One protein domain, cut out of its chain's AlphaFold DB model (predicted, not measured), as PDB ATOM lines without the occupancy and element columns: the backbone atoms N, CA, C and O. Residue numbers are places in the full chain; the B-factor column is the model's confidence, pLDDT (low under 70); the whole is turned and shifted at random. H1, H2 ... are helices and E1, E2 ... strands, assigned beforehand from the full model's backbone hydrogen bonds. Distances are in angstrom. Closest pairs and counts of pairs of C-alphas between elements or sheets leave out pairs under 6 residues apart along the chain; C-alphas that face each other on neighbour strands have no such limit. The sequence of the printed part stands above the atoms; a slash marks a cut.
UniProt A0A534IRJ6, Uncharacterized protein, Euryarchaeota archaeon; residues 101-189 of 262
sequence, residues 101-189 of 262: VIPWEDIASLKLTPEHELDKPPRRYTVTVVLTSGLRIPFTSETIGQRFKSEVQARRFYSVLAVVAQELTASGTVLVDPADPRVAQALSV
ATOM      1  N   VAL A 101     -37.385 -46.873  -4.888       85.62
ATOM      2  CA  VAL A 101     -38.304 -47.552  -5.806       85.62
ATOM      3  C   VAL A 101     -39.364 -48.238  -4.958       85.62
ATOM      4  O   VAL A 101     -39.022 -48.901  -3.983       85.62
ATOM      5  N   ILE A 102     -40.633 -48.026  -5.296       86.38
ATOM      6  CA  ILE A 102     -41.761 -48.750  -4.714       86.38
ATOM      7  C   ILE A 102     -41.916 -50.038  -5.528       86.38
ATOM      8  O   ILE A 102     -42.199 -49.916  -6.723       86.38
ATOM      9  N   PRO A 103     -41.717 -51.222  -4.929       88.25
ATOM     10  CA  PRO A 103     -41.909 -52.502  -5.603       88.25
ATOM     11  C   PRO A 103     -43.301 -52.621  -6.235       88.25
ATOM     12  O   PRO A 103     -44.269 -52.103  -5.678       88.25
ATOM     13  N   TRP A 104     -43.428 -53.299  -7.380       87.38
ATOM     14  CA  TRP A 104     -44.746 -53.496  -8.011       87.38
ATOM     15  C   TRP A 104     -45.726 -54.255  -7.110       87.38
ATOM     16  O   TRP A 104     -46.897 -53.899  -7.060       87.38
ATOM     17  N   GLU A 105     -45.227 -55.230  -6.353       86.25
ATOM     18  CA  GLU A 105     -45.960 -55.996  -5.331       86.25
ATOM     19  C   GLU A 105     -46.562 -55.127  -4.212       86.25
ATOM     20  O   GLU A 105     -47.613 -55.456  -3.666       86.25
ATOM     21  N   ASP A 106     -45.956 -53.972  -3.919       87.75
ATOM     22  CA  ASP A 106     -46.458 -53.030  -2.914       87.75
ATOM     23  C   ASP A 106     -47.519 -52.071  -3.476       87.75
ATOM     24  O   ASP A 106     -48.128 -51.303  -2.720       87.75
ATOM     25  N   ILE A 107     -47.758 -52.077  -4.792       87.94
ATOM     26  CA  ILE A 107     -48.709 -51.186  -5.463       87.94
ATOM     27  C   ILE A 107     -50.022 -51.932  -5.693       87.94
ATOM     28  O   ILE A 107     -50.156 -52.728  -6.613       87.94
ATOM     29  N   ALA A 108     -51.037 -51.598  -4.898       86.06
ATOM     30  CA  ALA A 108     -52.375 -52.163  -5.041       86.06
ATOM     31  C   ALA A 108     -53.111 -51.636  -6.282       86.06
ATOM     32  O   ALA A 108     -53.854 -52.367  -6.925       86.06
ATOM     33  N   SER A 109     -52.969 -50.345  -6.602       85.75
ATOM     34  CA  SER A 109     -53.538 -49.780  -7.834       85.75
ATOM     35  C   SER A 109     -52.892 -48.453  -8.223       85.75
ATOM     36  O   SER A 109     -52.374 -47.704  -7.387       85.75
ATOM     37  N   LEU A 110     -52.977 -48.127  -9.512       86.94
ATOM     38  CA  LEU A 110     -52.604 -46.829 -10.061       86.94
ATOM     39  C   LEU A 110     -53.851 -46.128 -10.593       86.94
ATOM     40  O   LEU A 110     -54.506 -46.616 -11.510       86.94
ATOM     41  N   LYS A 111     -54.169 -44.955 -10.041       87.00
ATOM     42  CA  LYS A 111     -55.278 -44.122 -10.522       87.00
ATOM     43  C   LYS A 111     -54.729 -42.952 -11.321       87.00
ATOM     44  O   LYS A 111     -54.025 -42.100 -10.775       87.00
ATOM     45  N   LEU A 112     -55.061 -42.916 -12.604       85.38
ATOM     46  CA  LEU A 112     -54.709 -41.836 -13.519       85.38
ATOM     47  C   LEU A 112     -55.955 -40.991 -13.752       85.38
ATOM     48  O   LEU A 112     -56.934 -41.464 -14.321       85.38
ATOM     49  N   THR A 113     -55.933 -39.749 -13.282       83.00
ATOM     50  CA  THR A 113     -57.039 -38.808 -13.470       83.00
ATOM     51  C   THR A 113     -56.598 -37.740 -14.471       83.00
ATOM     52  O   THR A 113     -55.813 -36.857 -14.091       83.00
ATOM     53  N   PRO A 114     -57.033 -37.817 -15.746       77.06
ATOM     54  CA  PRO A 114     -56.859 -36.717 -16.687       77.06
ATOM     55  C   PRO A 114     -57.643 -35.509 -16.168       77.06
ATOM     56  O   PRO A 114     -58.786 -35.651 -15.741       77.06
ATOM     57  N   GLU A 115     -57.037 -34.318 -16.157       66.25
ATOM     58  CA  GLU A 115     -57.787 -33.118 -15.778       66.25
ATOM     59  C   GLU A 115     -58.693 -32.673 -16.929       66.25
ATOM     60  O   GLU A 115     -59.826 -32.311 -16.652       66.25
ATOM     61  N   HIS A 116     -58.236 -32.697 -18.188       55.03
ATOM     62  CA  HIS A 116     -59.020 -32.345 -19.384       55.03
ATOM     63  C   HIS A 116     -58.542 -33.210 -20.575       55.03
ATOM     64  O   HIS A 116     -57.331 -33.322 -20.770       55.03
ATOM     65  N   GLU A 117     -59.493 -33.741 -21.360       52.88
ATOM     66  CA  GLU A 117     -59.370 -34.611 -22.560       52.88
ATOM     67  C   GLU A 117     -59.225 -36.133 -22.315       52.88
ATOM     68  O   GLU A 117     -58.360 -36.573 -21.560       52.88
ATOM     69  N   LEU A 118     -60.077 -36.930 -22.991       54.94
ATOM     70  CA  LEU A 118     -60.044 -38.406 -23.019       54.94
ATOM     71  C   LEU A 118     -59.194 -38.973 -24.177       54.94
ATOM     72  O   LEU A 118     -58.575 -40.020 -24.010       54.94
ATOM     73  N   ASP A 119     -59.121 -38.281 -25.320       50.88
ATOM     74  CA  ASP A 119     -58.623 -38.877 -26.577       50.88
ATOM     75  C   ASP A 119     -57.141 -38.599 -26.884       50.88
ATOM     76  O   ASP A 119     -56.585 -39.085 -27.870       50.88
ATOM     77  N   LYS A 120     -56.460 -37.805 -26.049       57.50
ATOM     78  CA  LYS A 120     -55.025 -37.494 -26.167       57.50
ATOM     79  C   LYS A 120     -54.356 -37.609 -24.800       57.50
ATOM     80  O   LYS A 120     -55.026 -37.397 -23.791       57.50
ATOM     81  N   PRO A 121     -53.036 -37.890 -24.723       57.62
ATOM     82  CA  PRO A 121     -52.323 -37.840 -23.454       57.62
ATOM     83  C   PRO A 121     -52.514 -36.442 -22.840       57.62
ATOM     84  O   PRO A 121     -52.054 -35.450 -23.425       57.62
ATOM     85  N   PRO A 122     -53.212 -36.344 -21.696       62.97
ATOM     86  CA  PRO A 122     -53.678 -35.082 -21.149       62.97
ATOM     87  C   PRO A 122     -52.484 -34.187 -20.811       62.97
ATOM     88  O   PRO A 122     -51.478 -34.632 -20.254       62.97
ATOM     89  N   ARG A 123     -52.583 -32.885 -21.104       66.12
ATOM     90  CA  ARG A 123     -51.535 -31.916 -20.711       66.12
ATOM     91  C   ARG A 123     -51.430 -31.778 -19.189       66.12
ATOM     92  O   ARG A 123     -50.362 -31.495 -18.636       66.12
ATOM     93  N   ARG A 124     -52.551 -31.976 -18.498       73.06
ATOM     94  CA  ARG A 124     -52.649 -31.940 -17.042       73.06
ATOM     95  C   ARG A 124     -53.295 -33.210 -16.534       73.06
ATOM     96  O   ARG A 124     -54.383 -33.570 -16.962       73.06
ATOM     97  N   TYR A 125     -52.606 -33.883 -15.628       78.38
ATOM     98  CA  TYR A 125     -53.073 -35.126 -15.037       78.38
ATOM     99  C   TYR A 125     -52.547 -35.265 -13.617       78.38
ATOM    100  O   TYR A 125     -51.508 -34.695 -13.256       78.38
ATOM    101  N   THR A 126     -53.265 -36.049 -12.823       85.00
ATOM    102  CA  THR A 126     -52.821 -36.497 -11.505       85.00
ATOM    103  C   THR A 126     -52.672 -38.010 -11.530       85.00
ATOM    104  O   THR A 126     -53.580 -38.722 -11.951       85.00
ATOM    105  N   VAL A 127     -51.522 -38.497 -11.076       86.81
ATOM    106  CA  VAL A 127     -51.277 -39.917 -10.828       86.81
ATOM    107  C   VAL A 127     -51.357 -40.130  -9.328       86.81
ATOM    108  O   VAL A 127     -50.674 -39.440  -8.570       86.81
ATOM    109  N   THR A 128     -52.178 -41.075  -8.894       88.69
ATOM    110  CA  THR A 128     -52.232 -41.507  -7.497       88.69
ATOM    111  C   THR A 128     -51.810 -42.960  -7.418       88.69
ATOM    112  O   THR A 128     -52.504 -43.839  -7.927       88.69
ATOM    113  N   VAL A 129     -50.679 -43.200  -6.761       88.19
ATOM    114  CA  VAL A 129     -50.222 -44.550  -6.425       88.19
ATOM    115  C   VAL A 129     -50.894 -44.951  -5.123       88.19
ATOM    116  O   VAL A 129     -50.762 -44.238  -4.126       88.19
ATOM    117  N   VAL A 130     -51.637 -46.052  -5.136       88.31
ATOM    118  CA  VAL A 130     -52.257 -46.630  -3.943       88.31
ATOM    119  C   VAL A 130     -51.460 -47.867  -3.570       88.31
ATOM    120  O   VAL A 130     -51.374 -48.803  -4.361       88.31
ATOM    121  N   LEU A 131     -50.859 -47.852  -2.385       87.94
ATOM    122  CA  LEU A 131     -50.105 -48.989  -1.873       87.94
ATOM    123  C   LEU A 131     -51.032 -50.037  -1.253       87.94
ATOM    124  O   LEU A 131     -52.148 -49.712  -0.844       87.94
ATOM    125  N   THR A 132     -50.541 -51.266  -1.118       86.44
ATOM    126  CA  THR A 132     -51.196 -52.355  -0.365       86.44
ATOM    127  C   THR A 132     -51.485 -51.966   1.087       86.44
ATOM    128  O   THR A 132     -52.526 -52.316   1.629       86.44
ATOM    129  N   SER A 133     -50.632 -51.125   1.680       84.44
ATOM    130  CA  SER A 133     -50.850 -50.506   2.999       84.44
ATOM    131  C   SER A 133     -52.012 -49.500   3.059       84.44
ATOM    132  O   SER A 133     -52.311 -48.968   4.125       84.44
ATOM    133  N   GLY A 134     -52.638 -49.164   1.927       83.25
ATOM    134  CA  GLY A 134     -53.676 -48.136   1.818       83.25
ATOM    135  C   GLY A 134     -53.141 -46.704   1.691       83.25
ATOM    136  O   GLY A 134     -53.915 -45.781   1.407       83.25
ATOM    137  N   LEU A 135     -51.826 -46.495   1.838       85.06
ATOM    138  CA  LEU A 135     -51.193 -45.189   1.648       85.06
ATOM    139  C   LEU A 135     -51.362 -44.710   0.200       85.06
ATOM    140  O   LEU A 135     -51.113 -45.446  -0.755       85.06
ATOM    141  N   ARG A 136     -51.742 -43.439   0.036       83.62
ATOM    142  CA  ARG A 136     -51.931 -42.802  -1.273       83.62
ATOM    143  C   ARG A 136     -50.845 -41.768  -1.525       83.62
ATOM    144  O   ARG A 136     -50.685 -40.833  -0.742       83.62
ATOM    145  N   ILE A 137     -50.132 -41.907  -2.638       84.38
ATOM    146  CA  ILE A 137     -49.054 -41.004  -3.044       84.38
ATOM    147  C   ILE A 137     -49.473 -40.300  -4.341       84.38
ATOM    148  O   ILE A 137     -49.293 -40.858  -5.426       84.38
ATOM    149  N   PRO A 138     -50.056 -39.089  -4.254       85.25
ATOM    150  CA  PRO A 138     -50.427 -38.317  -5.429       85.25
ATOM    151  C   PRO A 138     -49.239 -37.520  -5.973       85.25
ATOM    152  O   PRO A 138     -48.460 -36.925  -5.223       85.25
ATOM    153  N   PHE A 139     -49.133 -37.436  -7.294       83.44
ATOM    154  CA  PHE A 139     -48.250 -36.491  -7.968       83.44
ATOM    155  C   PHE A 139     -48.834 -36.027  -9.306       83.44
ATOM    156  O   PHE A 139     -49.588 -36.731  -9.970       83.44
ATOM    157  N   THR A 140     -48.497 -34.799  -9.693       83.19
ATOM    158  CA  THR A 140     -49.096 -34.110 -10.846       83.19
ATOM    159  C   THR A 140     -48.190 -34.133 -12.073       83.19
ATOM    160  O   THR A 140     -46.965 -34.253 -11.950       83.19
ATOM    161  N   SER A 141     -48.778 -33.924 -13.256       78.00
ATOM    162  CA  SER A 141     -48.044 -33.783 -14.521       78.00
ATOM    163  C   SER A 141     -46.976 -32.692 -14.465       78.00
ATOM    164  O   SER A 141     -45.900 -32.851 -15.028       78.00
ATOM    165  N   GLU A 142     -47.216 -31.613 -13.720       75.62
ATOM    166  CA  GLU A 142     -46.223 -30.564 -13.508       75.62
ATOM    167  C   GLU A 142     -45.036 -31.056 -12.678       75.62
ATOM    168  O   GLU A 142     -43.889 -30.777 -13.025       75.62
ATOM    169  N   THR A 143     -45.286 -31.825 -11.616       76.12
ATOM    170  CA  THR A 143     -44.205 -32.394 -10.798       76.12
ATOM    171  C   THR A 143     -43.345 -33.335 -11.641       76.12
ATOM    172  O   THR A 143     -42.119 -33.271 -11.571       76.12
ATOM    173  N   ILE A 144     -43.961 -34.161 -12.488       79.62
ATOM    174  CA  ILE A 144     -43.264 -35.071 -13.411       79.62
ATOM    175  C   ILE A 144     -42.503 -34.280 -14.486       79.62
ATOM    176  O   ILE A 144     -41.302 -34.476 -14.682       79.62
ATOM    177  N   GLY A 145     -43.168 -33.334 -15.142       72.62
ATOM    178  CA  GLY A 145     -42.599 -32.479 -16.180       72.62
ATOM    179  C   GLY A 145     -41.407 -31.662 -15.699       72.62
ATOM    180  O   GLY A 145     -40.367 -31.610 -16.360       72.62
ATOM    181  N   GLN A 146     -41.484 -31.109 -14.486       71.75
ATOM    182  CA  GLN A 146     -40.356 -30.431 -13.851       71.75
ATOM    183  C   GLN A 146     -39.168 -31.365 -13.606       71.75
ATOM    184  O   GLN A 146     -38.031 -30.880 -13.541       71.75
ATOM    185  N   ARG A 147     -39.375 -32.679 -13.460       76.19
ATOM    186  CA  ARG A 147     -38.298 -33.662 -13.251       76.19
ATOM    187  C   ARG A 147     -37.624 -34.025 -14.572       76.19
ATOM    188  O   ARG A 147     -36.399 -33.912 -14.648       76.19
ATOM    189  N   PHE A 148     -38.402 -34.306 -15.613       74.00
ATOM    190  CA  PHE A 148     -37.881 -34.630 -16.946       74.00
ATOM    191  C   PHE A 148     -37.374 -33.408 -17.740       74.00
ATOM    192  O   PHE A 148     -36.552 -33.564 -18.633       74.00
ATOM    193  N   LYS A 149     -37.812 -32.180 -17.409       72.81
ATOM    194  CA  LYS A 149     -37.627 -30.949 -18.224       72.81
ATOM    195  C   LYS A 149     -38.152 -31.056 -19.660       72.81
ATOM    196  O   LYS A 149     -37.837 -30.207 -20.484       72.81
ATOM    197  N   SER A 150     -38.952 -32.073 -19.947       73.81
ATOM    198  CA  SER A 150     -39.513 -32.330 -21.260       73.81
ATOM    199  C   SER A 150     -40.960 -32.745 -21.082       73.81
ATOM    200  O   SER A 150     -41.259 -33.703 -20.365       73.81
ATOM    201  N   GLU A 151     -41.856 -31.998 -21.718       75.44
ATOM    202  CA  GLU A 151     -43.274 -32.339 -21.762       75.44
ATOM    203  C   GLU A 151     -43.507 -33.629 -22.551       75.44
ATOM    204  O   GLU A 151     -44.301 -34.464 -22.130       75.44
ATOM    205  N   VAL A 152     -42.731 -33.855 -23.614       77.56
ATOM    206  CA  VAL A 152     -42.764 -35.103 -24.389       77.56
ATOM    207  C   VAL A 152     -42.400 -36.299 -23.505       77.56
ATOM    208  O   VAL A 152     -43.144 -37.275 -23.466       77.56
ATOM    209  N   GLN A 153     -41.318 -36.216 -22.719       79.44
ATOM    210  CA  GLN A 153     -40.952 -37.303 -21.797       79.44
ATOM    211  C   GLN A 153     -41.977 -37.492 -20.672       79.44
ATOM    212  O   GLN A 153     -42.249 -38.626 -20.290       79.44
ATOM    213  N   ALA A 154     -42.582 -36.414 -20.166       79.62
ATOM    214  CA  ALA A 154     -43.646 -36.511 -19.168       79.62
ATOM    215  C   ALA A 154     -44.920 -37.170 -19.722       79.62
ATOM    216  O   ALA A 154     -45.606 -37.879 -18.988       79.62
ATOM    217  N   ARG A 155     -45.235 -36.968 -21.007       80.00
ATOM    218  CA  ARG A 155     -46.346 -37.657 -21.679       80.00
ATOM    219  C   ARG A 155     -46.031 -39.124 -21.936       80.00
ATOM    220  O   ARG A 155     -46.858 -39.958 -21.607       80.00
ATOM    221  N   ARG A 156     -44.826 -39.452 -22.416       83.00
ATOM    222  CA  ARG A 156     -44.374 -40.852 -22.543       83.00
ATOM    223  C   ARG A 156     -44.446 -41.580 -21.202       83.00
ATOM    224  O   ARG A 156     -44.977 -42.677 -21.129       83.00
ATOM    225  N   PHE A 157     -43.996 -40.932 -20.124       86.06
ATOM    226  CA  PHE A 157     -44.113 -41.467 -18.766       86.06
ATOM    227  C   PHE A 157     -45.570 -41.751 -18.377       86.06
ATOM    228  O   PHE A 157     -45.860 -42.823 -17.860       86.06
ATOM    229  N   TYR A 158     -46.489 -40.821 -18.657       86.12
ATOM    230  CA  TYR A 158     -47.921 -41.024 -18.421       86.12
ATOM    231  C   TYR A 158     -48.493 -42.186 -19.235       86.12
ATOM    232  O   TYR A 158     -49.204 -43.018 -18.681       86.12
ATOM    233  N   SER A 159     -48.169 -42.269 -20.525       84.38
ATOM    234  CA  SER A 159     -48.670 -43.326 -21.401       84.38
ATOM    235  C   SER A 159     -48.189 -44.705 -20.957       84.38
ATOM    236  O   SER A 159     -48.986 -45.635 -20.912       84.38
ATOM    237  N   VAL A 160     -46.921 -44.836 -20.547       85.62
ATOM    238  CA  VAL A 160     -46.416 -46.099 -19.987       85.62
ATOM    239  C   VAL A 160     -47.121 -46.419 -18.666       85.62
ATOM    240  O   VAL A 160     -47.533 -47.554 -18.462       85.62
ATOM    241  N   LEU A 161     -47.344 -45.430 -17.790       87.25
ATOM    242  CA  LEU A 161     -48.126 -45.646 -16.565       87.25
ATOM    243  C   LEU A 161     -49.569 -46.083 -16.837       87.25
ATOM    244  O   LEU A 161     -50.112 -46.839 -16.040       87.25
ATOM    245  N   ALA A 162     -50.192 -45.618 -17.920       85.25
ATOM    246  CA  ALA A 162     -51.538 -46.037 -18.299       85.25
ATOM    247  C   ALA A 162     -51.588 -47.518 -18.692       85.25
ATOM    248  O   ALA A 162     -52.481 -48.226 -18.231       85.25
ATOM    249  N   VAL A 163     -50.595 -47.993 -19.449       84.25
ATOM    250  CA  VAL A 163     -50.437 -49.426 -19.753       84.25
ATOM    251  C   VAL A 163     -50.242 -50.220 -18.457       84.25
ATOM    252  O   VAL A 163     -50.980 -51.164 -18.197       84.25
ATOM    253  N   VAL A 164     -49.331 -49.774 -17.586       85.69
ATOM    254  CA  VAL A 164     -49.061 -50.438 -16.298       85.69
ATOM    255  C   VAL A 164     -50.295 -50.478 -15.390       85.69
ATOM    256  O   VAL A 164     -50.543 -51.479 -14.726       85.69
ATOM    257  N   ALA A 165     -51.089 -49.407 -15.346       85.44
ATOM    258  CA  ALA A 165     -52.304 -49.358 -14.538       85.44
ATOM    259  C   ALA A 165     -53.364 -50.362 -15.017       85.44
ATOM    260  O   ALA A 165     -54.051 -50.972 -14.193       85.44
ATOM    261  N   GLN A 166     -53.484 -50.548 -16.335       83.88
ATOM    262  CA  GLN A 166     -54.368 -51.559 -16.914       83.88
ATOM    263  C   GLN A 166     -53.887 -52.970 -16.573       83.88
ATOM    264  O   GLN A 166     -54.695 -53.790 -16.144       83.88
ATOM    265  N   GLU A 167     -52.582 -53.236 -16.675       81.00
ATOM    266  CA  GLU A 167     -52.019 -54.541 -16.308       81.00
ATOM    267  C   GLU A 167     -52.190 -54.856 -14.824       81.00
ATOM    268  O   GLU A 167     -52.695 -55.924 -14.496       81.00
ATOM    269  N   LEU A 168     -51.899 -53.909 -13.925       81.44
ATOM    270  CA  LEU A 168     -52.165 -54.073 -12.487       81.44
ATOM    271  C   LEU A 168     -53.609 -54.489 -12.208       81.44
ATOM    272  O   LEU A 168     -53.856 -55.302 -11.324       81.44
ATOM    273  N   THR A 169     -54.556 -53.931 -12.963       77.81
ATOM    274  CA  THR A 169     -55.983 -54.234 -12.805       77.81
ATOM    275  C   THR A 169     -56.345 -55.607 -13.376       77.81
ATOM    276  O   THR A 169     -57.231 -56.270 -12.843       77.81
ATOM    277  N   ALA A 170     -55.686 -56.033 -14.456       74.88
ATOM    278  CA  ALA A 170     -56.025 -57.250 -15.188       74.88
ATOM    279  C   ALA A 170     -55.349 -58.514 -14.632       74.88
ATOM    280  O   ALA A 170     -55.996 -59.552 -14.529       74.88
ATOM    281  N   SER A 171     -54.059 -58.445 -14.293       65.69
ATOM    282  CA  SER A 171     -53.241 -59.604 -13.901       65.69
ATOM    283  C   SER A 171     -52.789 -59.571 -12.440       65.69
ATOM    284  O   SER A 171     -52.311 -60.583 -11.937       65.69
ATOM    285  N   GLY A 172     -52.879 -58.422 -11.758       63.97
ATOM    286  CA  GLY A 172     -52.337 -58.237 -10.405       63.97
ATOM    287  C   GLY A 172     -50.802 -58.244 -10.328       63.97
ATOM    288  O   GLY A 172     -50.241 -57.991  -9.266       63.97
ATOM    289  N   THR A 173     -50.111 -58.487 -11.446       61.50
ATOM    290  CA  THR A 173     -48.647 -58.517 -11.553       61.50
ATOM    291  C   THR A 173     -48.188 -57.708 -12.757       61.50
ATOM    292  O   THR A 173     -48.701 -57.895 -13.861       61.50
ATOM    293  N   VAL A 174     -47.183 -56.852 -12.562       68.00
ATOM    294  CA  VAL A 174     -46.649 -55.971 -13.609       68.00
ATOM    295  C   VAL A 174     -45.315 -56.492 -14.110       68.00
ATOM    296  O   VAL A 174     -44.367 -56.618 -13.335       68.00
ATOM    297  N   LEU A 175     -45.216 -56.695 -15.421       61.47
ATOM    298  CA  LEU A 175     -43.949 -56.924 -16.111       61.47
ATOM    299  C   LEU A 175     -43.757 -55.824 -17.152       61.47
ATOM    300  O   LEU A 175     -44.223 -55.923 -18.281       61.47
ATOM    301  N   VAL A 176     -43.046 -54.757 -16.773       67.00
ATOM    302  CA  VAL A 176     -42.727 -53.679 -17.719       67.00
ATOM    303  C   VAL A 176     -41.476 -54.050 -18.516       67.00
ATOM    304  O   VAL A 176     -40.352 -53.758 -18.097       67.00
ATOM    305  N   ASP A 177     -41.662 -54.685 -19.672       72.81
ATOM    306  CA  ASP A 177     -40.585 -54.926 -20.636       72.81
ATOM    307  C   ASP A 177     -40.613 -53.863 -21.750       72.81
ATOM    308  O   ASP A 177     -41.642 -53.704 -22.408       72.81
ATOM    309  N   PRO A 178     -39.512 -53.126 -22.013       66.00
ATOM    310  CA  PRO A 178     -39.427 -52.231 -23.169       66.00
ATOM    311  C   PRO A 178     -39.715 -52.909 -24.517       66.00
ATOM    312  O   PRO A 178     -40.047 -52.211 -25.474       66.00
ATOM    313  N   ALA A 179     -39.559 -54.236 -24.597       70.12
ATOM    314  CA  ALA A 179     -39.870 -55.028 -25.783       70.12
ATOM    315  C   ALA A 179     -41.374 -55.309 -25.973       70.12
ATOM    316  O   ALA A 179     -41.763 -55.734 -27.061       70.12
ATOM    317  N   ASP A 180     -42.228 -55.068 -24.965       74.06
ATOM    318  CA  ASP A 180     -43.680 -55.218 -25.124       74.06
ATOM    319  C   ASP A 180     -44.190 -54.175 -26.142       74.06
ATOM    320  O   ASP A 180     -43.940 -52.974 -25.969       74.06
ATOM    321  N   PRO A 181     -44.928 -54.583 -27.193       77.06
ATOM    322  CA  PRO A 181     -45.428 -53.673 -28.222       77.06
ATOM    323  C   PRO A 181     -46.297 -52.535 -27.664       77.06
ATOM    324  O   PRO A 181     -46.263 -51.427 -28.204       77.06
ATOM    325  N   ARG A 182     -47.026 -52.750 -26.562       79.44
ATOM    326  CA  ARG A 182     -47.853 -51.726 -25.894       79.44
ATOM    327  C   ARG A 182     -46.986 -50.677 -25.204       79.44
ATOM    328  O   ARG A 182     -47.271 -49.480 -25.284       79.44
ATOM    329  N   VAL A 183     -45.894 -51.106 -24.569       76.62
ATOM    330  CA  VAL A 183     -44.903 -50.208 -23.956       76.62
ATOM    331  C   VAL A 183     -44.127 -49.465 -25.043       76.62
ATOM    332  O   VAL A 183     -43.968 -48.248 -24.951       76.62
ATOM    333  N   ALA A 184     -43.715 -50.149 -26.111       75.88
ATOM    334  CA  ALA A 184     -43.051 -49.539 -27.261       75.88
ATOM    335  C   ALA A 184     -43.930 -48.463 -27.928       75.88
ATOM    336  O   ALA A 184     -43.454 -47.359 -28.206       75.88
ATOM    337  N   GLN A 185     -45.229 -48.730 -28.094       79.12
ATOM    338  CA  GLN A 185     -46.204 -47.758 -28.597       79.12
ATOM    339  C   GLN A 185     -46.408 -46.583 -27.624       79.12
ATOM    340  O   GLN A 185     -46.482 -45.424 -28.035       79.12
ATOM    341  N   ALA A 186     -46.445 -46.836 -26.315       77.75
ATOM    342  CA  ALA A 186     -46.505 -45.769 -25.316       77.75
ATOM    343  C   ALA A 186     -45.237 -44.888 -25.323       77.75
ATOM    344  O   ALA A 186     -45.308 -43.680 -25.072       77.75
ATOM    345  N   LEU A 187     -44.078 -45.466 -25.647       77.12
ATOM    346  CA  LEU A 187     -42.808 -44.756 -25.789       77.12
ATOM    347  C   LEU A 187     -42.699 -43.980 -27.110       77.12
ATOM    348  O   LEU A 187     -42.019 -42.949 -27.141       77.12
ATOM    349  N   SER A 188     -43.388 -44.410 -28.172       75.12
ATOM    350  CA  SER A 188     -43.445 -43.694 -29.456       75.12
ATOM    351  C   SER A 188     -44.352 -42.459 -29.425       75.12
ATOM    352  O   SER A 188     -44.372 -41.680 -30.383       75.12
ATOM    353  N   VAL A 189     -45.068 -42.232 -28.315       72.31
ATOM    354  CA  VAL A 189     -45.895 -41.038 -28.106       72.31
ATOM    355  C   VAL A 189     -45.054 -39.781 -28.327       72.31
ATOM    356  O   VAL A 189     -44.058 -39.511 -27.643       72.31
TER     357      VAL A 189
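This is residues 101 to 189 of the 262 residues of an uncharacterized protein of Euryarchaeota archaeon (UniProt A0A534IRJ6). A small sheet of three strands, E1, E2 and E3, is covered on one face by one long helix, H2, which crosses E1 and E2 slantwise, while the other face is bare. The short helix H3 folds back on H2 on the side away from the sheet, and the short helix H1 makes the corner between the end of E3 and the beginning of H2. The printed part has 89 residues with three named strands and three named helices, in the order E1, E2, E3, H1, H2, H3; the sheet's order is E1, E2, E3, antiparallel throughout, and the class is mixed, helices and strands. The whole is compact and rounded, with a radius of gyration of the C-alphas of 12.8 A and spans of 31 by 29 by 25 A.

E1, residues 107 to 114, and E2, residues 125 to 131, form an antiparallel hairpin at 167 degrees, with N 111 and O 128 within hydrogen-bond range at 2.9 A. E2 and E3, residues 136 to 140, form the next antiparallel hairpin at 161 degrees, with N 129 and O 137 at 3.0 A. The three strands are a meander, each the antiparallel neighbour of the one before; E1 and E3 are its edge strands. H1, residues 141 to 148, only grazes the sheet, with its residues 141 to 146. H2, residues 151 to 171, touches H1 with its residues 151 to 154 alone; the closest C-alphas, of Gly 145 and Ala 154, are 5.1 A apart, at a steep tilt of 66 degrees, opposite ways. H2 is on the sheet in two layers, helix over one face, at a height of 9.1 A over E1 and E2. It runs slantwise to the strands, at 45 degrees to E1 on the local plane, and the closest C-alphas of E1 and H2, Leu 110 and Ala 165, are 5.2 A apart. H3, residues 181 to 187, forms a helical hairpin with H2, touching its residues 156 to 163 alone at a shallow tilt of 31 degrees; the closest C-alphas, of Ser 159 and Ala 186, are 5.1 A apart. H3 is not on the sheet and is apart from H1. In H1, H2 and H3 every O i to N i+4 pair is within hydrogen-bond range.

E1 begins at C-alpha 107, (-48.709, -51.186, -5.463), and is 20.0 A long; E2 is 19.3 A and E3 13.2 A. H1 is 10.5 A long. H2 runs 30.1 A from C-alpha 151, (-43.274, -32.339, -21.762). H3, 9.6 A, ends at C-alpha 187, (-42.808, -44.756, -25.789).

The two C-alphas farthest apart, of Ser 133 and Ser 188, are 34.0 A apart. The printed part has no cut and no long link. Its mean pLDDT is 77.7; residues 115 to 123, 171 to 176 and 178 are under 70.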